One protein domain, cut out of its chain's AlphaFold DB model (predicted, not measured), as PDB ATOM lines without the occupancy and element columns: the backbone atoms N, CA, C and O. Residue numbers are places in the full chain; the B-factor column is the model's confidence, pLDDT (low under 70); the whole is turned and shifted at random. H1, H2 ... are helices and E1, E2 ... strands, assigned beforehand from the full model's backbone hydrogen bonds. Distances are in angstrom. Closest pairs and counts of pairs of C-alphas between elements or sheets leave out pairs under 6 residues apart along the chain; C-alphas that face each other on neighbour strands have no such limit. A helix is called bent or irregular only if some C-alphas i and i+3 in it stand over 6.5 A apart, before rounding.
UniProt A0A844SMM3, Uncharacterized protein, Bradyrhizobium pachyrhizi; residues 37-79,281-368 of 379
ATOM      1  N   ILE A  37       5.926  -1.941 198.196       91.75
ATOM      2  CA  ILE A  37       5.711  -1.430 196.847       91.75
ATOM      3  C   ILE A  37       4.508  -2.164 196.259       91.75
ATOM      4  O   ILE A  37       4.587  -3.344 195.921       91.75
ATOM      5  N   GLU A  38       3.405  -1.448 196.099       94.88
ATOM      6  CA  GLU A  38       2.229  -1.919 195.386       94.88
ATOM      7  C   GLU A  38       2.266  -1.403 193.944       94.88
ATOM      8  O   GLU A  38       2.194  -0.197 193.699       94.88
ATOM      9  N   ILE A  39       2.333  -2.320 192.979       95.19
ATOM     10  CA  ILE A  39       2.204  -2.016 191.550       95.19
ATOM     11  C   ILE A  39       0.838  -2.516 191.093       95.19
ATOM     12  O   ILE A  39       0.529  -3.701 191.231       95.19
ATOM     13  N   ARG A  40       0.020  -1.630 190.524       95.44
ATOM     14  CA  ARG A  40      -1.314  -1.981 190.026       95.44
ATOM     15  C   ARG A  40      -1.545  -1.439 188.623       95.44
ATOM     16  O   ARG A  40      -1.125  -0.329 188.298       95.44
ATOM     17  N   THR A  41      -2.265  -2.201 187.804       95.88
ATOM     18  CA  THR A  41      -2.725  -1.693 186.511       95.88
ATOM     19  C   THR A  41      -3.804  -0.633 186.737       95.88
ATOM     20  O   THR A  41      -4.787  -0.881 187.436       95.88
ATOM     21  N   VAL A  42      -3.629   0.545 186.146       95.12
ATOM     22  CA  VAL A  42      -4.541   1.688 186.251       95.12
ATOM     23  C   VAL A  42      -4.910   2.142 184.848       95.12
ATOM     24  O   VAL A  42      -4.034   2.373 184.024       95.12
ATOM     25  N   ALA A  43      -6.208   2.274 184.574       92.00
ATOM     26  CA  ALA A  43      -6.664   2.838 183.310       92.00
ATOM     27  C   ALA A  43      -6.305   4.341 183.231       92.00
ATOM     28  O   ALA A  43      -6.427   5.033 184.250       92.00
ATOM     29  N   PRO A  44      -5.888   4.866 182.060       90.69
ATOM     30  CA  PRO A  44      -5.437   6.257 181.936       90.69
ATOM     31  C   PRO A  44      -6.443   7.310 182.414       90.69
ATOM     32  O   PRO A  44      -6.059   8.309 183.022       90.69
ATOM     33  N   ASP A  45      -7.736   7.068 182.208       89.94
ATOM     34  CA  ASP A  45      -8.836   7.935 182.636       89.94
ATOM     35  C   ASP A  45      -9.029   7.968 184.165       89.94
ATOM     36  O   ASP A  45      -9.450   8.984 184.720       89.94
ATOM     37  N   ALA A  46      -8.661   6.895 184.871       92.31
ATOM     38  CA  ALA A  46      -8.724   6.816 186.331       92.31
ATOM     39  C   ALA A  46      -7.483   7.403 187.031       92.31
ATOM     40  O   ALA A  46      -7.557   7.781 188.207       92.31
ATOM     41  N   ALA A  47      -6.345   7.488 186.333       92.94
ATOM     42  CA  ALA A  47      -5.048   7.841 186.910       92.94
ATOM     43  C   ALA A  47      -5.060   9.184 187.649       92.94
ATOM     44  O   ALA A  47      -4.625   9.264 188.800       92.94
ATOM     45  N   ARG A  48      -5.631  10.226 187.027       91.56
ATOM     46  CA  ARG A  48      -5.706  11.576 187.610       91.56
ATOM     47  C   ARG A  48      -6.411  11.568 188.963       91.56
ATOM     48  O   ARG A  48      -5.900  12.116 189.934       91.56
ATOM     49  N   ALA A  49      -7.584  10.942 189.032       92.31
ATOM     50  CA  ALA A  49      -8.381  10.907 190.253       92.31
ATOM     51  C   ALA A  49      -7.659  10.153 191.378       92.31
ATOM     52  O   ALA A  49      -7.712  10.569 192.534       92.31
ATOM     53  N   LEU A  50      -6.959   9.063 191.048       94.69
ATOM     54  CA  LEU A  50      -6.194   8.291 192.024       94.69
ATOM     55  C   LEU A  50      -4.968   9.051 192.539       94.69
ATOM     56  O   LEU A  50      -4.692   8.976 193.735       94.69
ATOM     57  N   LEU A  51      -4.267   9.788 191.673       93.62
ATOM     58  CA  LEU A  51      -3.159  10.652 192.083       93.62
ATOM     59  C   LEU A  51      -3.651  11.753 193.028       93.62
ATOM     60  O   LEU A  51      -3.097  11.913 194.108       93.62
ATOM     61  N   LEU A  52      -4.733  12.456 192.681       91.62
ATOM     62  CA  LEU A  52      -5.274  13.554 193.498       91.62
ATOM     63  C   LEU A  52      -5.835  13.103 194.851       91.62
ATOM     64  O   LEU A  52      -5.833  13.863 195.808       91.62
ATOM     65  N   GLN A  53      -6.317  11.865 194.941       92.88
ATOM     66  CA  GLN A  53      -6.800  11.279 196.196       92.88
ATOM     67  C   GLN A  53      -5.674  10.628 197.013       92.88
ATOM     68  O   GLN A  53      -5.969   9.898 197.961       92.88
ATOM     69  N   SER A  54      -4.410  10.795 196.604       91.44
ATOM     70  CA  SER A  54      -3.246  10.112 197.182       91.44
ATOM     71  C   SER A  54      -3.458   8.595 197.287       91.44
ATOM     72  O   SER A  54      -3.000   7.948 198.231       91.44
ATOM     73  N   LYS A  55      -4.201   8.003 196.335       94.50
ATOM     74  CA  LYS A  55      -4.442   6.553 196.221       94.50
ATOM     75  C   LYS A  55      -3.312   5.846 195.477       94.50
ATOM     76  O   LYS A  55      -3.041   4.685 195.779       94.50
ATOM     77  N   ILE A  56      -2.644   6.557 194.575       95.25
ATOM     78  CA  ILE A  56      -1.343   6.205 193.999       95.25
ATOM     79  C   ILE A  56      -0.405   7.412 194.123       95.25
ATOM     80  O   ILE A  56      -0.869   8.550 194.156       95.25
ATOM     81  N   HIS A  57       0.898   7.157 194.194       95.44
ATOM     82  CA  HIS A  57       1.944   8.176 194.294       95.44
ATOM     83  C   HIS A  57       2.508   8.551 192.928       95.44
ATOM     84  O   HIS A  57       2.839   9.707 192.714       95.44
ATOM     85  N   ALA A  58       2.605   7.591 192.008       95.38
ATOM     86  CA  ALA A  58       3.094   7.803 190.652       95.38
ATOM     87  C   ALA A  58       2.242   7.025 189.648       95.38
ATOM     88  O   ALA A  58       1.709   5.958 189.972       95.38
ATOM     89  N   TYR A  59       2.129   7.569 188.441       95.38
ATOM     90  CA  TYR A  59       1.470   6.939 187.309       95.38
ATOM     91  C   TYR A  59       2.419   6.866 186.111       95.38
ATOM     92  O   TYR A  59       2.861   7.893 185.592       95.38
ATOM     93  N   LEU A  60       2.709   5.636 185.695       93.81
ATOM     94  CA  LEU A  60       3.577   5.279 184.579       93.81
ATOM     95  C   LEU A  60       2.678   4.960 183.387       93.81
ATOM     96  O   LEU A  60       2.176   3.843 183.258       93.81
ATOM     97  N   GLY A  61       2.413   5.950 182.548       84.44
ATOM     98  CA  GLY A  61       1.615   5.745 181.348       84.44
ATOM     99  C   GLY A  61       1.878   6.814 180.305       84.44
ATOM    100  O   GLY A  61       2.243   7.940 180.640       84.44
ATOM    101  N   ASN A  62       1.709   6.445 179.039       69.19
ATOM    102  CA  ASN A  62       2.186   7.253 177.912       69.19
ATOM    103  C   ASN A  62       1.180   8.317 177.443       69.19
ATOM    104  O   ASN A  62       1.590   9.306 176.845       69.19
ATOM    105  N   ASP A  63      -0.111   8.131 177.734       63.47
ATOM    106  CA  ASP A  63      -1.198   8.912 177.113       63.47
ATOM    107  C   ASP A  63      -1.877   9.915 178.058       63.47
ATOM    108  O   ASP A  63      -2.799  10.637 177.669       63.47
ATOM    109  N   ALA A  64      -1.469   9.962 179.327       61.94
ATOM    110  CA  ALA A  64      -2.073  10.881 180.278       61.94
ATOM    111  C   ALA A  64      -1.518  12.293 180.059       61.94
ATOM    112  O   ALA A  64      -0.404  12.599 180.460       61.94
ATOM    113  N   HIS A  65      -2.307  13.187 179.469       70.81
ATOM    114  CA  HIS A  65      -2.027  14.622 179.493       70.81
ATOM    115  C   HIS A  65      -3.029  15.298 180.421       70.81
ATOM    116  O   HIS A  65      -4.218  15.389 180.119       70.81
ATOM    117  N   PHE A  66      -2.558  15.763 181.577       74.19
ATOM    118  CA  PHE A  66      -3.384  16.562 182.472       74.19
ATOM    119  C   PHE A  66      -3.269  18.018 182.020       74.19
ATOM    120  O   PHE A  66      -2.229  18.648 182.182       74.19
ATOM    121  N   SER A  67      -4.329  18.521 181.383       60.31
ATOM    122  CA  SER A  67      -4.403  19.867 180.793       60.31
ATOM    123  C   SER A  67      -4.297  20.999 181.814       60.31
ATOM    124  O   SER A  67      -4.030  22.139 181.443       60.31
ATOM    125  N   ASP A  68      -4.507  20.688 183.093       60.44
ATOM    126  CA  ASP A  68      -4.596  21.670 184.161       60.44
ATOM    127  C   ASP A  68      -3.391  21.504 185.086       60.44
ATOM    128  O   ASP A  68      -3.119  20.395 185.555       60.44
ATOM    129  N   SER A  69      -2.700  22.600 185.410       64.56
ATOM    130  CA  SER A  69      -1.803  22.616 186.565       64.56
ATOM    131  C   SER A  69      -2.654  22.374 187.812       64.56
ATOM    132  O   SER A  69      -3.368  23.271 188.267       64.56
ATOM    133  N   VAL A  70      -2.639  21.151 188.333       69.69
ATOM    134  CA  VAL A  70      -3.341  20.826 189.573       69.69
ATOM    135  C   VAL A  70      -2.357  20.975 190.722       69.69
ATOM    136  O   VAL A  70      -1.216  20.527 190.612       69.69
ATOM    137  N   SER A  71      -2.788  21.612 191.814       77.88
ATOM    138  CA  SER A  71      -2.016  21.599 193.055       77.88
ATOM    139  C   SER A  71      -1.678  20.155 193.430       77.88
ATOM    140  O   SER A  71      -2.480  19.250 193.194       77.88
ATOM    141  N   ASP A  72      -0.488  19.941 193.984       87.25
ATOM    142  CA  ASP A  72      -0.031  18.633 194.466       87.25
ATOM    143  C   ASP A  72       0.199  17.561 193.388       87.25
ATOM    144  O   ASP A  72       0.385  16.391 193.724       87.25
ATOM    145  N   LEU A  73       0.233  17.930 192.102       91.38
ATOM    146  CA  LEU A  73       0.765  17.078 191.038       91.38
ATOM    147  C   LEU A  73       2.016  17.699 190.426       91.38
ATOM    148  O   LEU A  73       2.073  18.891 190.133       91.38
ATOM    149  N   SER A  74       3.002  16.850 190.174       91.50
ATOM    150  CA  SER A  74       4.182  17.166 189.378       91.50
ATOM    151  C   SER A  74       4.390  16.073 188.332       91.50
ATOM    152  O   SER A  74       3.680  15.065 188.314       91.50
ATOM    153  N   SER A  75       5.348  16.274 187.437       92.06
ATOM    154  CA  SER A  75       5.701  15.292 186.422       92.06
ATOM    155  C   SER A  75       7.197  15.223 186.181       92.06
ATOM    156  O   SER A  75       7.902  16.216 186.352       92.06
ATOM    157  N   VAL A  76       7.660  14.058 185.737       91.62
ATOM    158  CA  VAL A  76       8.973  13.901 185.106       91.62
ATOM    159  C   VAL A  76       8.796  13.802 183.597       91.62
ATOM    160  O   VAL A  76       7.774  13.306 183.116       91.62
ATOM    161  N   GLU A  77       9.793  14.268 182.853       91.62
ATOM    162  CA  GLU A  77       9.822  14.170 181.397       91.62
ATOM    163  C   GLU A  77      10.993  13.295 180.971       91.62
ATOM    164  O   GLU A  77      12.145  13.546 181.320       91.62
ATOM    165  N   SER A  78      10.678  12.252 180.214       92.94
ATOM    166  CA  SER A  78      11.652  11.378 179.569       92.94
ATOM    167  C   SER A  78      11.389  11.341 178.069       92.94
ATOM    168  O   SER A  78      10.373  11.833 177.576       92.94
ATOM    169  N   LEU A  79      12.327  10.784 177.318       93.12
ATOM    170  CA  LEU A  79      12.247  10.699 175.875       93.12
ATOM    171  C   LEU A  79      11.127   9.728 175.484       93.12
ATOM    172  O   LEU A  79      11.095   8.583 175.940       93.12
ATOM    173  N   TYR A 281       3.342  11.335 185.746       93.75
ATOM    174  CA  TYR A 281       2.873  12.205 186.820       93.75
ATOM    175  C   TYR A 281       3.013  11.542 188.175       93.75
ATOM    176  O   TYR A 281       2.827  10.333 188.328       93.75
ATOM    177  N   PHE A 282       3.265  12.370 189.178       93.75
ATOM    178  CA  PHE A 282       3.346  11.947 190.556       93.75
ATOM    179  C   PHE A 282       2.715  12.966 191.500       93.75
ATOM    180  O   PHE A 282       2.658  14.164 191.222       93.75
ATOM    181  N   ASN A 283       2.215  12.457 192.617       93.44
ATOM    182  CA  ASN A 283       1.629  13.242 193.686       93.44
ATOM    183  C   ASN A 283       2.747  13.866 194.538       93.44
ATOM    184  O   ASN A 283       3.677  13.178 194.958       93.44
ATOM    185  N   THR A 284       2.636  15.165 194.802       92.31
ATOM    186  CA  THR A 284       3.532  15.968 195.645       92.31
ATOM    187  C   THR A 284       2.812  16.579 196.849       92.31
ATOM    188  O   THR A 284       3.351  17.499 197.467       92.31
ATOM    189  N   GLU A 285       1.642  16.051 197.225       90.50
ATOM    190  CA  GLU A 285       0.856  16.476 198.388       90.50
ATOM    191  C   GLU A 285       1.722  16.491 199.649       90.50
ATOM    192  O   GLU A 285       2.696  15.742 199.781       90.50
ATOM    193  N   PHE A 286       1.431  17.421 200.553       83.00
ATOM    194  CA  PHE A 286       2.280  17.732 201.696       83.00
ATOM    195  C   PHE A 286       2.544  16.532 202.619       83.00
ATOM    196  O   PHE A 286       3.667  16.394 203.096       83.00
ATOM    197  N   SER A 287       1.558  15.665 202.843       82.75
ATOM    198  CA  SER A 287       1.625  14.615 203.867       82.75
ATOM    199  C   SER A 287       1.908  13.225 203.294       82.75
ATOM    200  O   SER A 287       2.671  12.461 203.874       82.75
ATOM    201  N   ALA A 288       1.305  12.894 202.153       84.75
ATOM    202  CA  ALA A 288       1.323  11.565 201.543       84.75
ATOM    203  C   ALA A 288       1.986  11.540 200.155       84.75
ATOM    204  O   ALA A 288       1.923  10.528 199.463       84.75
ATOM    205  N   GLY A 289       2.586  12.648 199.715       89.62
ATOM    206  CA  GLY A 289       3.219  12.748 198.404       89.62
ATOM    207  C   GLY A 289       4.663  12.255 198.353       89.62
ATOM    208  O   GLY A 289       5.262  11.818 199.340       89.62
ATOM    209  N   ILE A 290       5.242  12.376 197.164       91.56
ATOM    210  CA  ILE A 290       6.661  12.160 196.902       91.56
ATOM    211  C   ILE A 290       7.437  13.436 197.258       91.56
ATOM    212  O   ILE A 290       7.080  14.542 196.849       91.56
ATOM    213  N   GLU A 291       8.497  13.275 198.044       88.44
ATOM    214  CA  GLU A 291       9.474  14.309 198.391       88.44
ATOM    215  C   GLU A 291      10.577  14.411 197.331       88.44
ATOM    216  O   GLU A 291      10.948  15.508 196.924       88.44
ATOM    217  N   ASN A 292      11.099  13.265 196.882       87.06
ATOM    218  CA  ASN A 292      12.186  13.191 195.910       87.06
ATOM    219  C   ASN A 292      12.011  11.977 194.991       87.06
ATOM    220  O   ASN A 292      11.507  10.932 195.404       87.06
ATOM    221  N   ILE A 293      12.424  12.129 193.738       88.12
ATOM    222  CA  ILE A 293      12.303  11.131 192.688       88.12
ATOM    223  C   ILE A 293      13.471  11.266 191.712       88.12
ATOM    224  O   ILE A 293      13.781  12.365 191.255       88.12
ATOM    225  N   ALA A 294      14.101  10.146 191.362       89.19
ATOM    226  CA  ALA A 294      14.955  10.067 190.183       89.19
ATOM    227  C   ALA A 294      14.250   9.279 189.078       89.19
ATOM    228  O   ALA A 294      13.416   8.409 189.341       89.19
ATOM    229  N   PHE A 295      14.602   9.581 187.836       90.75
ATOM    230  CA  PHE A 295      14.017   8.977 186.648       90.75
ATOM    231  C   PHE A 295      15.097   8.730 185.602       90.75
ATOM    232  O   PHE A 295      16.174   9.322 185.653       90.75
ATOM    233  N   ASP A 296      14.800   7.838 184.668       91.69
ATOM    234  CA  ASP A 296      15.650   7.523 183.528       91.69
ATOM    235  C   ASP A 296      15.227   8.351 182.309       91.69
ATOM    236  O   ASP A 296      14.040   8.477 182.008       91.69
ATOM    237  N   SER A 297      16.190   8.912 181.585       91.31
ATOM    238  CA  SER A 297      15.922   9.753 180.413       91.31
ATOM    239  C   SER A 297      15.255   9.007 179.252       91.31
ATOM    240  O   SER A 297      14.601   9.650 178.436       91.31
ATOM    241  N   LEU A 298      15.367   7.676 179.177       89.06
ATOM    242  CA  LEU A 298      14.835   6.838 178.097       89.06
ATOM    243  C   LEU A 298      13.595   6.049 178.515       89.06
ATOM    244  O   LEU A 298      12.668   5.905 177.717       89.06
ATOM    245  N   VAL A 299      13.559   5.519 179.742       89.38
ATOM    246  CA  VAL A 299      12.443   4.680 180.238       89.38
ATOM    247  C   VAL A 299      11.639   5.316 181.378       89.38
ATOM    248  O   VAL A 299      10.677   4.715 181.851       89.38
ATOM    249  N   GLY A 300      11.980   6.545 181.777       92.31
ATOM    250  CA  GLY A 300      11.200   7.338 182.721       92.31
ATOM    251  C   GLY A 300      11.184   6.747 184.126       92.31
ATOM    252  O   GLY A 300      12.227   6.384 184.675       92.31
ATOM    253  N   LEU A 301       9.995   6.656 184.718       93.62
ATOM    254  CA  LEU A 301       9.762   6.033 186.020       93.62
ATOM    255  C   LEU A 301       9.675   4.507 185.938       93.62
ATOM    256  O   LEU A 301       9.791   3.841 186.965       93.62
ATOM    257  N   ASN A 302       9.568   3.920 184.741       92.50
ATOM    258  CA  ASN A 302       9.724   2.474 184.552       92.50
ATOM    259  C   ASN A 302      11.207   2.055 184.532       92.50
ATOM    260  O   ASN A 302      11.677   1.335 183.648       92.50
ATOM    261  N   ALA A 303      11.953   2.558 185.511       88.69
ATOM    262  CA  ALA A 303      13.384   2.392 185.652       88.69
ATOM    263  C   ALA A 303      13.728   1.864 187.047       88.69
ATOM    264  O   ALA A 303      13.099   2.268 188.030       88.69
ATOM    265  N   PRO A 304      14.799   1.063 187.188       86.12
ATOM    266  CA  PRO A 304      15.303   0.679 188.499       86.12
ATOM    267  C   PRO A 304      15.612   1.883 189.396       86.12
ATOM    268  O   PRO A 304      15.268   1.854 190.571       86.12
ATOM    269  N   ILE A 305      16.196   2.960 188.850       85.75
ATOM    270  CA  ILE A 305      16.566   4.158 189.622       85.75
ATOM    271  C   ILE A 305      15.378   4.756 190.386       85.75
ATOM    272  O   ILE A 305      15.548   5.174 191.529       85.75
ATOM    273  N   PHE A 306      14.173   4.731 189.808       91.00
ATOM    274  CA  PHE A 306      12.969   5.266 190.439       91.00
ATOM    275  C   PHE A 306      12.677   4.553 191.762       91.00
ATOM    276  O   PHE A 306      12.660   5.181 192.817       91.00
ATOM    277  N   LEU A 307      12.542   3.226 191.731       88.12
ATOM    278  CA  LEU A 307      12.216   2.433 192.920       88.12
ATOM    279  C   LEU A 307      13.300   2.499 194.009       88.12
ATOM    280  O   LEU A 307      13.009   2.274 195.179       88.12
ATOM    281  N   ARG A 308      14.548   2.793 193.624       83.38
ATOM    282  CA  ARG A 308      15.716   2.840 194.523       83.38
ATOM    283  C   ARG A 308      15.901   4.181 195.218       83.38
ATOM    284  O   ARG A 308      16.621   4.251 196.209       83.38
ATOM    285  N   THR A 309      15.307   5.236 194.670       82.88
ATOM    286  CA  THR A 309      15.566   6.620 195.089       82.88
ATOM    287  C   THR A 309      14.306   7.382 195.467       82.88
ATOM    288  O   THR A 309      14.411   8.457 196.055       82.88
ATOM    289  N   VAL A 310      13.122   6.847 195.149       88.81
ATOM    290  CA  VAL A 310      11.856   7.487 195.492       88.81
ATOM    291  C   VAL A 310      11.741   7.661 197.001       88.81
ATOM    292  O   VAL A 310      11.786   6.706 197.775       88.81
ATOM    293  N   LYS A 311      11.575   8.913 197.415       87.69
ATOM    294  CA  LYS A 311      11.378   9.307 198.803       87.69
ATOM    295  C   LYS A 311       9.937   9.759 198.978       87.69
ATOM    296  O   LYS A 311       9.524  10.745 198.374       87.69
ATOM    297  N   LEU A 312       9.176   9.047 199.797       90.00
ATOM    298  CA  LEU A 312       7.861   9.457 200.268       90.00
ATOM    299  C   LEU A 312       8.013  10.399 201.463       90.00
ATOM    300  O   LEU A 312       8.933  10.252 202.273       90.00
ATOM    301  N   LYS A 313       7.068  11.330 201.591       86.62
ATOM    302  CA  LYS A 313       6.942  12.201 202.769       86.62
ATOM    303  C   LYS A 313       6.406  11.456 203.996       86.62
ATOM    304  O   LYS A 313       6.559  11.931 205.118       86.62
ATOM    305  N   ASP A 314       5.825  10.276 203.779       77.88
ATOM    306  CA  ASP A 314       5.306   9.399 204.823       77.88
ATOM    307  C   ASP A 314       6.451   8.824 205.691       77.88
ATOM    308  O   ASP A 314       7.361   8.135 205.210       77.88
ATOM    309  N   PHE A 315       6.428   9.153 206.985       66.69
ATOM    310  CA  PHE A 315       7.454   8.848 207.992       66.69
ATOM    311  C   PHE A 315       6.915   7.764 208.947       66.69
ATOM    312  O   PHE A 315       5.731   7.834 209.276       66.69
ATOM    313  N   PRO A 316       7.713   6.786 209.448       58.72
ATOM    314  CA  PRO A 316       9.182   6.750 209.541       58.72
ATOM    315  C   PRO A 316       9.963   5.885 208.535       58.72
ATOM    316  O   PRO A 316      11.190   5.963 208.528       58.72
ATOM    317  N   TRP A 317       9.328   5.099 207.657       61.84
ATOM    318  CA  TRP A 317      10.036   4.061 206.870       61.84
ATOM    319  C   TRP A 317       9.843   4.148 205.352       61.84
ATOM    320  O   TRP A 317       9.773   3.126 204.673       61.84
ATOM    321  N   ASN A 318       9.722   5.364 204.812       75.25
ATOM    322  CA  ASN A 318       9.446   5.589 203.387       75.25
ATOM    323  C   ASN A 318       8.140   4.925 202.894       75.25
ATOM    324  O   ASN A 318       7.972   4.699 201.698       75.25
ATOM    325  N   GLY A 319       7.233   4.633 203.838       82.88
ATOM    326  CA  GLY A 319       5.836   4.245 203.655       82.88
ATOM    327  C   GLY A 319       5.552   3.083 202.700       82.88
ATOM    328  O   GLY A 319       6.387   2.221 202.416       82.88
ATOM    329  N   TRP A 320       4.311   3.079 202.220       89.56
ATOM    330  CA  TRP A 320       3.808   2.170 201.196       89.56
ATOM    331  C   TRP A 320       3.751   2.884 199.851       89.56
ATOM    332  O   TRP A 320       2.819   3.649 199.577       89.56
ATOM    333  N   LEU A 321       4.733   2.621 198.993       92.19
ATOM    334  CA  LEU A 321       4.742   3.139 197.633       92.19
ATOM    335  C   LEU A 321       3.628   2.468 196.833       92.19
ATOM    336  O   LEU A 321       3.539   1.249 196.758       92.19
ATOM    337  N   ARG A 322       2.795   3.282 196.191       95.50
ATOM    338  CA  ARG A 322       1.676   2.828 195.352       95.50
ATOM    339  C   ARG A 322       1.861   3.375 193.950       95.50
ATOM    340  O   ARG A 322       1.793   4.589 193.768       95.50
ATOM    341  N   VAL A 323       2.099   2.503 192.982       96.50
ATOM    342  CA  VAL A 323       2.403   2.857 191.595       96.50
ATOM    343  C   VAL A 323       1.288   2.350 190.691       96.50
ATOM    344  O   VAL A 323       0.963   1.163 190.685       96.50
ATOM    345  N   GLY A 324       0.694   3.263 189.928       96.44
ATOM    346  CA  GLY A 324      -0.191   2.920 188.823       96.44
ATOM    347  C   GLY A 324       0.598   2.791 187.523       96.44
ATOM    348  O   GLY A 324       1.470   3.613 187.261       96.44
ATOM    349  N   ILE A 325       0.284   1.793 186.704       95.44
ATOM    350  CA  ILE A 325       0.844   1.635 185.353       95.44
ATOM    351  C   ILE A 325      -0.272   1.262 184.368       95.44
ATOM    352  O   ILE A 325      -1.162   0.492 184.726       95.44
ATOM    353  N   ASP A 326      -0.270   1.800 183.148       92.31
ATOM    354  CA  ASP A 326      -1.276   1.444 182.122       92.31
ATOM    355  C   ASP A 326      -1.050   0.059 181.501       92.31
ATOM    356  O   ASP A 326      -1.985  -0.588 181.017       92.31
ATOM    357  N   ALA A 327       0.187  -0.425 181.563       89.81
ATOM    358  CA  ALA A 327       0.564  -1.730 181.068       89.81
ATOM    359  C   ALA A 327      -0.093  -2.860 181.873       89.81
ATOM    360  O   ALA A 327      -0.049  -2.925 183.107       89.81
ATOM    361  N   ARG A 328      -0.667  -3.813 181.136       89.56
ATOM    362  CA  ARG A 328      -1.097  -5.099 181.686       89.56
ATOM    363  C   ARG A 328       0.088  -6.069 181.709       89.56
ATOM    364  O   ARG A 328       0.881  -6.046 180.768       89.56
ATOM    365  N   PRO A 329       0.177  -6.956 182.713       90.25
ATOM    366  CA  PRO A 329       1.153  -8.037 182.702       90.25
ATOM    367  C   PRO A 329       0.813  -9.013 181.571       90.25
ATOM    368  O   PRO A 329      -0.255  -9.629 181.570       90.25
ATOM    369  N   THR A 330       1.699  -9.126 180.585       90.50
ATOM    370  CA  THR A 330       1.489  -9.964 179.389       90.50
ATOM    371  C   THR A 330       2.649 -10.906 179.097       90.50
ATOM    372  O   THR A 330       2.461 -11.866 178.349       90.50
ATOM    373  N   SER A 331       3.831 -10.681 179.679       86.31
ATOM    374  CA  SER A 331       4.993 -11.543 179.484       86.31
ATOM    375  C   SER A 331       5.126 -12.569 180.607       86.31
ATOM    376  O   SER A 331       4.923 -12.281 181.788       86.31
ATOM    377  N   ALA A 332       5.482 -13.797 180.231       84.38
ATOM    378  CA  ALA A 332       5.959 -14.783 181.187       84.38
ATOM    379  C   ALA A 332       7.390 -14.434 181.617       84.38
ATOM    380  O   ALA A 332       8.161 -13.866 180.843       84.38
ATOM    381  N   TRP A 333       7.757 -14.820 182.839       81.62
ATOM    382  CA  TRP A 333       9.126 -14.663 183.312       81.62
ATOM    383  C   TRP A 333      10.088 -15.546 182.505       81.62
ATOM    384  O   TRP A 333       9.865 -16.752 182.374       81.62
ATOM    385  N   ASN A 334      11.170 -14.953 181.999       76.44
ATOM    386  CA  ASN A 334      12.269 -15.657 181.346       76.44
ATOM    387  C   ASN A 334      13.510 -15.671 182.266       76.44
ATOM    388  O   ASN A 334      13.932 -14.608 182.721       76.44
ATOM    389  N   PRO A 335      14.148 -16.830 182.517       69.50
ATOM    390  CA  PRO A 335      15.322 -16.917 183.392       69.50
ATOM    391  C   PRO A 335      16.574 -16.209 182.854       69.50
ATOM    392  O   PRO A 335      17.482 -15.919 183.626       69.50
ATOM    393  N   ILE A 336      16.643 -15.961 181.544       66.25
ATOM    394  CA  ILE A 336      17.759 -15.277 180.885       66.25
ATOM    395  C   ILE A 336      17.471 -13.778 180.799       66.25
ATOM    396  O   ILE A 336      18.310 -12.981 181.196       66.25
ATOM    397  N   THR A 337      16.296 -13.391 180.297       67.25
ATOM    398  CA  THR A 337      15.992 -11.990 179.949       67.25
ATOM    399  C   THR A 337      15.028 -11.284 180.905       67.25
ATOM    400  O   THR A 337      14.776 -10.093 180.742       67.25
ATOM    401  N   GLY A 338      14.494 -11.978 181.913       77.19
ATOM    402  CA  GLY A 338      13.485 -11.444 182.828       77.19
ATOM    403  C   GLY A 338      12.113 -11.290 182.167       77.19
ATOM    404  O   GLY A 338      11.706 -12.106 181.342       77.19
ATOM    405  N   PHE A 339      11.370 -10.255 182.555       85.06
ATOM    406  CA  PHE A 339      10.101  -9.896 181.916       85.06
ATOM    407  C   PHE A 339      10.328  -8.917 180.761       85.06
ATOM    408  O   PHE A 339      11.142  -7.998 180.861       85.06
ATOM    409  N   SER A 340       9.561  -9.080 179.684       81.12
ATOM    410  CA  SER A 340       9.637  -8.233 178.489       81.12
ATOM    411  C   SER A 340       8.484  -7.237 178.365       81.12
ATOM    412  O   SER A 340       8.533  -6.360 177.500       81.12
ATOM    413  N   ASP A 341       7.468  -7.319 179.223       88.31
ATOM    414  CA  ASP A 341       6.409  -6.313 179.298       88.31
ATOM    415  C   ASP A 341       6.734  -5.205 180.325       88.31
ATOM    416  O   ASP A 341       7.517  -5.432 181.256       88.31
ATOM    417  N   PRO A 342       6.168  -3.990 180.174       89.75
ATOM    418  CA  PRO A 342       6.475  -2.870 181.062       89.75
ATOM    419  C   PRO A 342       6.127  -3.118 182.536       89.75
ATOM    420  O   PRO A 342       6.871  -2.653 183.399       89.75
ATOM    421  N   PHE A 343       5.046  -3.848 182.835       93.06
ATOM    422  CA  PHE A 343       4.649  -4.170 184.209       93.06
ATOM    423  C   PHE A 343       5.663  -5.124 184.840       93.06
ATOM    424  O   PHE A 343       6.186  -4.869 185.926       93.06
ATOM    425  N   GLY A 344       5.985  -6.209 184.137       90.50
ATOM    426  CA  GLY A 344       6.936  -7.209 184.598       90.50
ATOM    427  C   GLY A 344       8.344  -6.641 184.794       90.50
ATOM    428  O   GLY A 344       9.020  -7.030 185.744       90.50
ATOM    429  N   ARG A 345       8.785  -5.683 183.963       87.75
ATOM    430  CA  ARG A 345      10.066  -4.978 184.158       87.75
ATOM    431  C   ARG A 345      10.103  -4.152 185.441       87.75
ATOM    432  O   ARG A 345      11.100  -4.218 186.167       87.75
ATOM    433  N   LEU A 346       9.037  -3.410 185.743       90.56
ATOM    434  CA  LEU A 346       8.947  -2.641 186.984       90.56
ATOM    435  C   LEU A 346       8.928  -3.572 188.199       90.56
ATOM    436  O   LEU A 346       9.682  -3.371 189.148       90.56
ATOM    437  N   MET A 347       8.124  -4.636 188.133       89.94
ATOM    438  CA  MET A 347       8.068  -5.663 189.173       89.94
ATOM    439  C   MET A 347       9.439  -6.317 189.386       89.94
ATOM    440  O   MET A 347       9.894  -6.433 190.521       89.94
ATOM    441  N   TRP A 348      10.135  -6.687 188.307       86.38
ATOM    442  CA  TRP A 348      11.491  -7.228 188.388       86.38
ATOM    443  C   TRP A 348      12.463  -6.230 189.013       86.38
ATOM    444  O   TRP A 348      13.251  -6.610 189.868       86.38
ATOM    445  N   SER A 349      12.368  -4.950 188.661       85.81
ATOM    446  CA  SER A 349      13.204  -3.887 189.235       85.81
ATOM    447  C   SER A 349      12.967  -3.678 190.738       85.81
ATOM    448  O   SER A 349      13.886  -3.252 191.445       85.81
ATOM    449  N   ALA A 350      11.765  -3.994 191.231       86.00
ATOM    450  CA  ALA A 350      11.420  -3.934 192.651       86.00
ATOM    451  C   ALA A 350      12.053  -5.078 193.458       86.00
ATOM    452  O   ALA A 350      12.515  -4.852 194.573       86.00
ATOM    453  N   ILE A 351      12.095  -6.292 192.896       83.44
ATOM    454  CA  ILE A 351      12.555  -7.497 193.612       83.44
ATOM    455  C   ILE A 351      14.014  -7.871 193.332       83.44
ATOM    456  O   ILE A 351      14.661  -8.495 194.170       83.44
ATOM    457  N   ALA A 352      14.542  -7.520 192.158       77.25
ATOM    458  CA  ALA A 352      15.939  -7.755 191.817       77.25
ATOM    459  C   ALA A 352      16.826  -6.868 192.693       77.25
ATOM    460  O   ALA A 352      16.453  -5.748 192.998       77.25
ATOM    461  N   ASP A 353      18.017  -7.307 193.081       75.50
ATOM    462  CA  ASP A 353      18.970  -6.469 193.824       75.50
ATOM    463  C   ASP A 353      20.320  -6.458 193.098       75.50
ATOM    464  O   ASP A 353      21.299  -7.047 193.575       75.50
ATOM    465  N   PRO A 354      20.365  -5.868 191.884       76.31
ATOM    466  CA  PRO A 354      21.573  -5.875 191.075       76.31
ATOM    467  C   PRO A 354      22.665  -5.048 191.758       76.31
ATOM    468  O   PRO A 354      22.385  -4.091 192.474       76.31
ATOM    469  N   ALA A 355      23.934  -5.389 191.530       74.56
ATOM    470  CA  ALA A 355      25.047  -4.599 192.061       74.56
ATOM    471  C   ALA A 355      25.133  -3.205 191.408       74.56
ATOM    472  O   ALA A 355      25.542  -2.237 192.052       74.56
ATOM    473  N   LEU A 356      24.724  -3.112 190.140       78.19
ATOM    474  CA  LEU A 356      24.782  -1.913 189.314       78.19
ATOM    475  C   LEU A 356      23.401  -1.590 188.738       78.19
ATOM    476  O   LEU A 356      22.636  -2.493 188.396       78.19
ATOM    477  N   LEU A 357      23.109  -0.301 188.602       80.06
ATOM    478  CA  LEU A 357      21.965   0.225 187.864       80.06
ATOM    479  C   LEU A 357      22.473   0.913 186.592       80.06
ATOM    480  O   LEU A 357      23.556   1.505 186.628       80.06
ATOM    481  N   PRO A 358      21.713   0.884 185.488       83.00
ATOM    482  CA  PRO A 358      21.997   1.746 184.350       83.00
ATOM    483  C   PRO A 358      22.011   3.213 184.788       83.00
ATOM    484  O   PRO A 358      21.150   3.647 185.557       83.00
ATOM    485  N   SER A 359      22.991   3.969 184.302       84.94
ATOM    486  CA  SER A 359      23.042   5.416 184.490       84.94
ATOM    487  C   SER A 359      21.836   6.076 183.806       84.94
ATOM    488  O   SER A 359      21.515   5.709 182.669       84.94
ATOM    489  N   PRO A 360      21.163   7.057 184.438       85.81
ATOM    490  CA  PRO A 360      19.922   7.627 183.912       85.81
ATOM    491  C   PRO A 360      20.015   8.261 182.519       85.81
ATOM    492  O   PRO A 360      18.994   8.361 181.842       85.81
ATOM    493  N   TYR A 361      21.206   8.687 182.088       82.44
ATOM    494  CA  TYR A 361      21.387   9.484 180.867       82.44
ATOM    495  C   TYR A 361      22.253   8.813 179.798       82.44
ATOM    496  O   TYR A 361      22.261   9.270 178.661       82.44
ATOM    497  N   ASP A 362      23.000   7.756 180.118       83.00
ATOM    498  CA  ASP A 362      23.997   7.213 179.194       83.00
ATOM    499  C   ASP A 362      24.188   5.690 179.318       83.00
ATOM    500  O   ASP A 362      23.409   4.967 179.949       83.00
ATOM    501  N   GLN A 363      25.228   5.203 178.640       82.88
ATOM    502  CA  GLN A 363      25.688   3.812 178.643       82.88
ATOM    503  C   GLN A 363      26.462   3.404 179.909       82.88
ATOM    504  O   GLN A 363      26.929   2.266 179.988       82.88
ATOM    505  N   ALA A 364      26.662   4.312 180.871       83.81
ATOM    506  CA  ALA A 364      27.402   4.017 182.088       83.81
ATOM    507  C   ALA A 364      26.543   3.263 183.112       83.81
ATOM    508  O   ALA A 364      25.346   3.015 182.940       83.81
ATOM    509  N   TRP A 365      27.190   2.909 184.216       81.56
ATOM    510  CA  TRP A 365      26.596   2.191 185.331       81.56
ATOM    511  C   TRP A 365      26.830   2.962 186.618       81.56
ATOM    512  O   TRP A 365      27.888   3.561 186.808       81.56
ATOM    513  N   MET A 366      25.869   2.890 187.528       77.75
ATOM    514  CA  MET A 366      26.004   3.410 188.881       77.75
ATOM    515  C   MET A 366      25.849   2.296 189.907       77.75
ATOM    516  O   MET A 366      25.108   1.337 189.697       77.75
ATOM    517  N   ALA A 367      26.550   2.416 191.030       76.94
ATOM    518  CA  ALA A 367      26.423   1.458 192.118       76.94
ATOM    519  C   ALA A 367      25.010   1.520 192.716       76.94
ATOM    520  O   ALA A 367      24.546   2.587 193.113       76.94
ATOM    521  N   ASN A 368      24.336   0.370 192.800       74.44
ATOM    522  CA  ASN A 368      23.033   0.264 193.465       74.44
ATOM    523  C   ASN A 368      23.169   0.363 194.996       74.44
ATOM    524  O   ASN A 368      22.259   0.785 195.705       74.44
TER     525      ASN A 368
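This is residues 37 to 79 and 281 to 368 of the 379 residues of an uncharacterized protein of Bradyrhizobium pachyrhizi (UniProt A0A844SMM3). A strongly twisted sheet of five strands, E1, E6, E2, E4 and E3, stands between two helices, with H1 packed on one face and H3 on the other. The short helix H2 touches H3, and beyond H2 a small hairpin of E7 and E8 lies at one end of the domain, far from the mean of the C-alphas. The printed part has 131 residues, with three named helices and eight named strands in the order E1 H1 E2 E3 E4 E5 H2 E6 H3 E7 E8; the five-stranded sheet is mixed and the hairpin antiparallel. The class is mixed, helices and strands, though the named elements hold 58 residues, under half of those printed. The whole is compact, with a radius of gyration of the C-alphas of 14.5 A and spans of 42 by 31 by 27 A.

E1, residues 37 to 41, is an edge strand and runs parallel to E6, residues 320 to 325, at 23 degrees, with N 38 and O 321 2.8 A apart, within hydrogen-bond range. E6 is parallel to E2, residues 58 to 60, at 28 degrees, with N 60 and O 324 at 2.8 A. H1, residues 44 to 52, is on the sheet at a height over the sheet of 8.2 A; it lies over E2 and runs along it at 6 degrees on the local plane, and the closest C-alphas of H1 and E2 are those of Ala 47 and Tyr 59, 6.6 A apart. E1, H1 and E2 form a split strand-helix-strand unit, two strands running the same way with a helix between them in the chain and E6 between them in the sheet; its crossover is right-handed. E4, residues 281 to 283, is antiparallel to E2, with N 59 and O 281 at 2.9 A, and to the other edge strand E3, residues 73 to 79, with N 74 and O 282 at 2.9 A. E5, residues 290 to 292, pairs with no named strand; it has a short antiparallel pairing with residues 311 to 312. H3, residues 342 to 351, is on the opposite face from H1 at a height of 9.7 A, over E1 and E6, and the three layers are helix, sheet and helix; the closest C-alphas of E1 and H3 are those of Ile 39 and Met 347, 7.3 A. H2, residues 304 to 309, is not on the sheet; it touches H3 at a steep tilt of 50 degrees, the same way, with the C-alphas of Pro 304 and Ser 349 closest at 5.1 A. E7, residues 356 to 358, and E8, residues 365 to 367, form a hairpin, with N 357 and O 366 at 2.8 A; the closest C-alphas of H2 and E7 are those of Pro 304 and Leu 357, 6.7 A. Every O i to N i+4 pair is within hydrogen-bond range in H2 and H3, and 3 of 5 are in H1.

E1 begins at C-alpha 37, (5.711, -1.430, 196.847), and is 13.3 A long. H1 measures 13.7 A and is only just irregular, with C-alphas 45 and 48 6.9 A apart. E3, the longest strand by residues, measures 20.1 A and ends at C-alpha 79, (12.247, 10.699, 175.875). E6 measures 16.1 A and H3 14.7 A. E8 ends at C-alpha 367, (26.423, 1.458, 192.118).

The two C-alphas farthest apart are those of Ser 71 and Ile 336, 43.6 A. Residues 80 to 280 are cut out, and C-alphas 79 and 281 are 14.5 A apart across the cut. The links E2 to E3, E5 to H2 and E6 to H3 are long. The mean pLDDT of the printed part is 85.6; residues 62 to 64, 67 to 70, 315 to 317 and 335 to 337 are under 70.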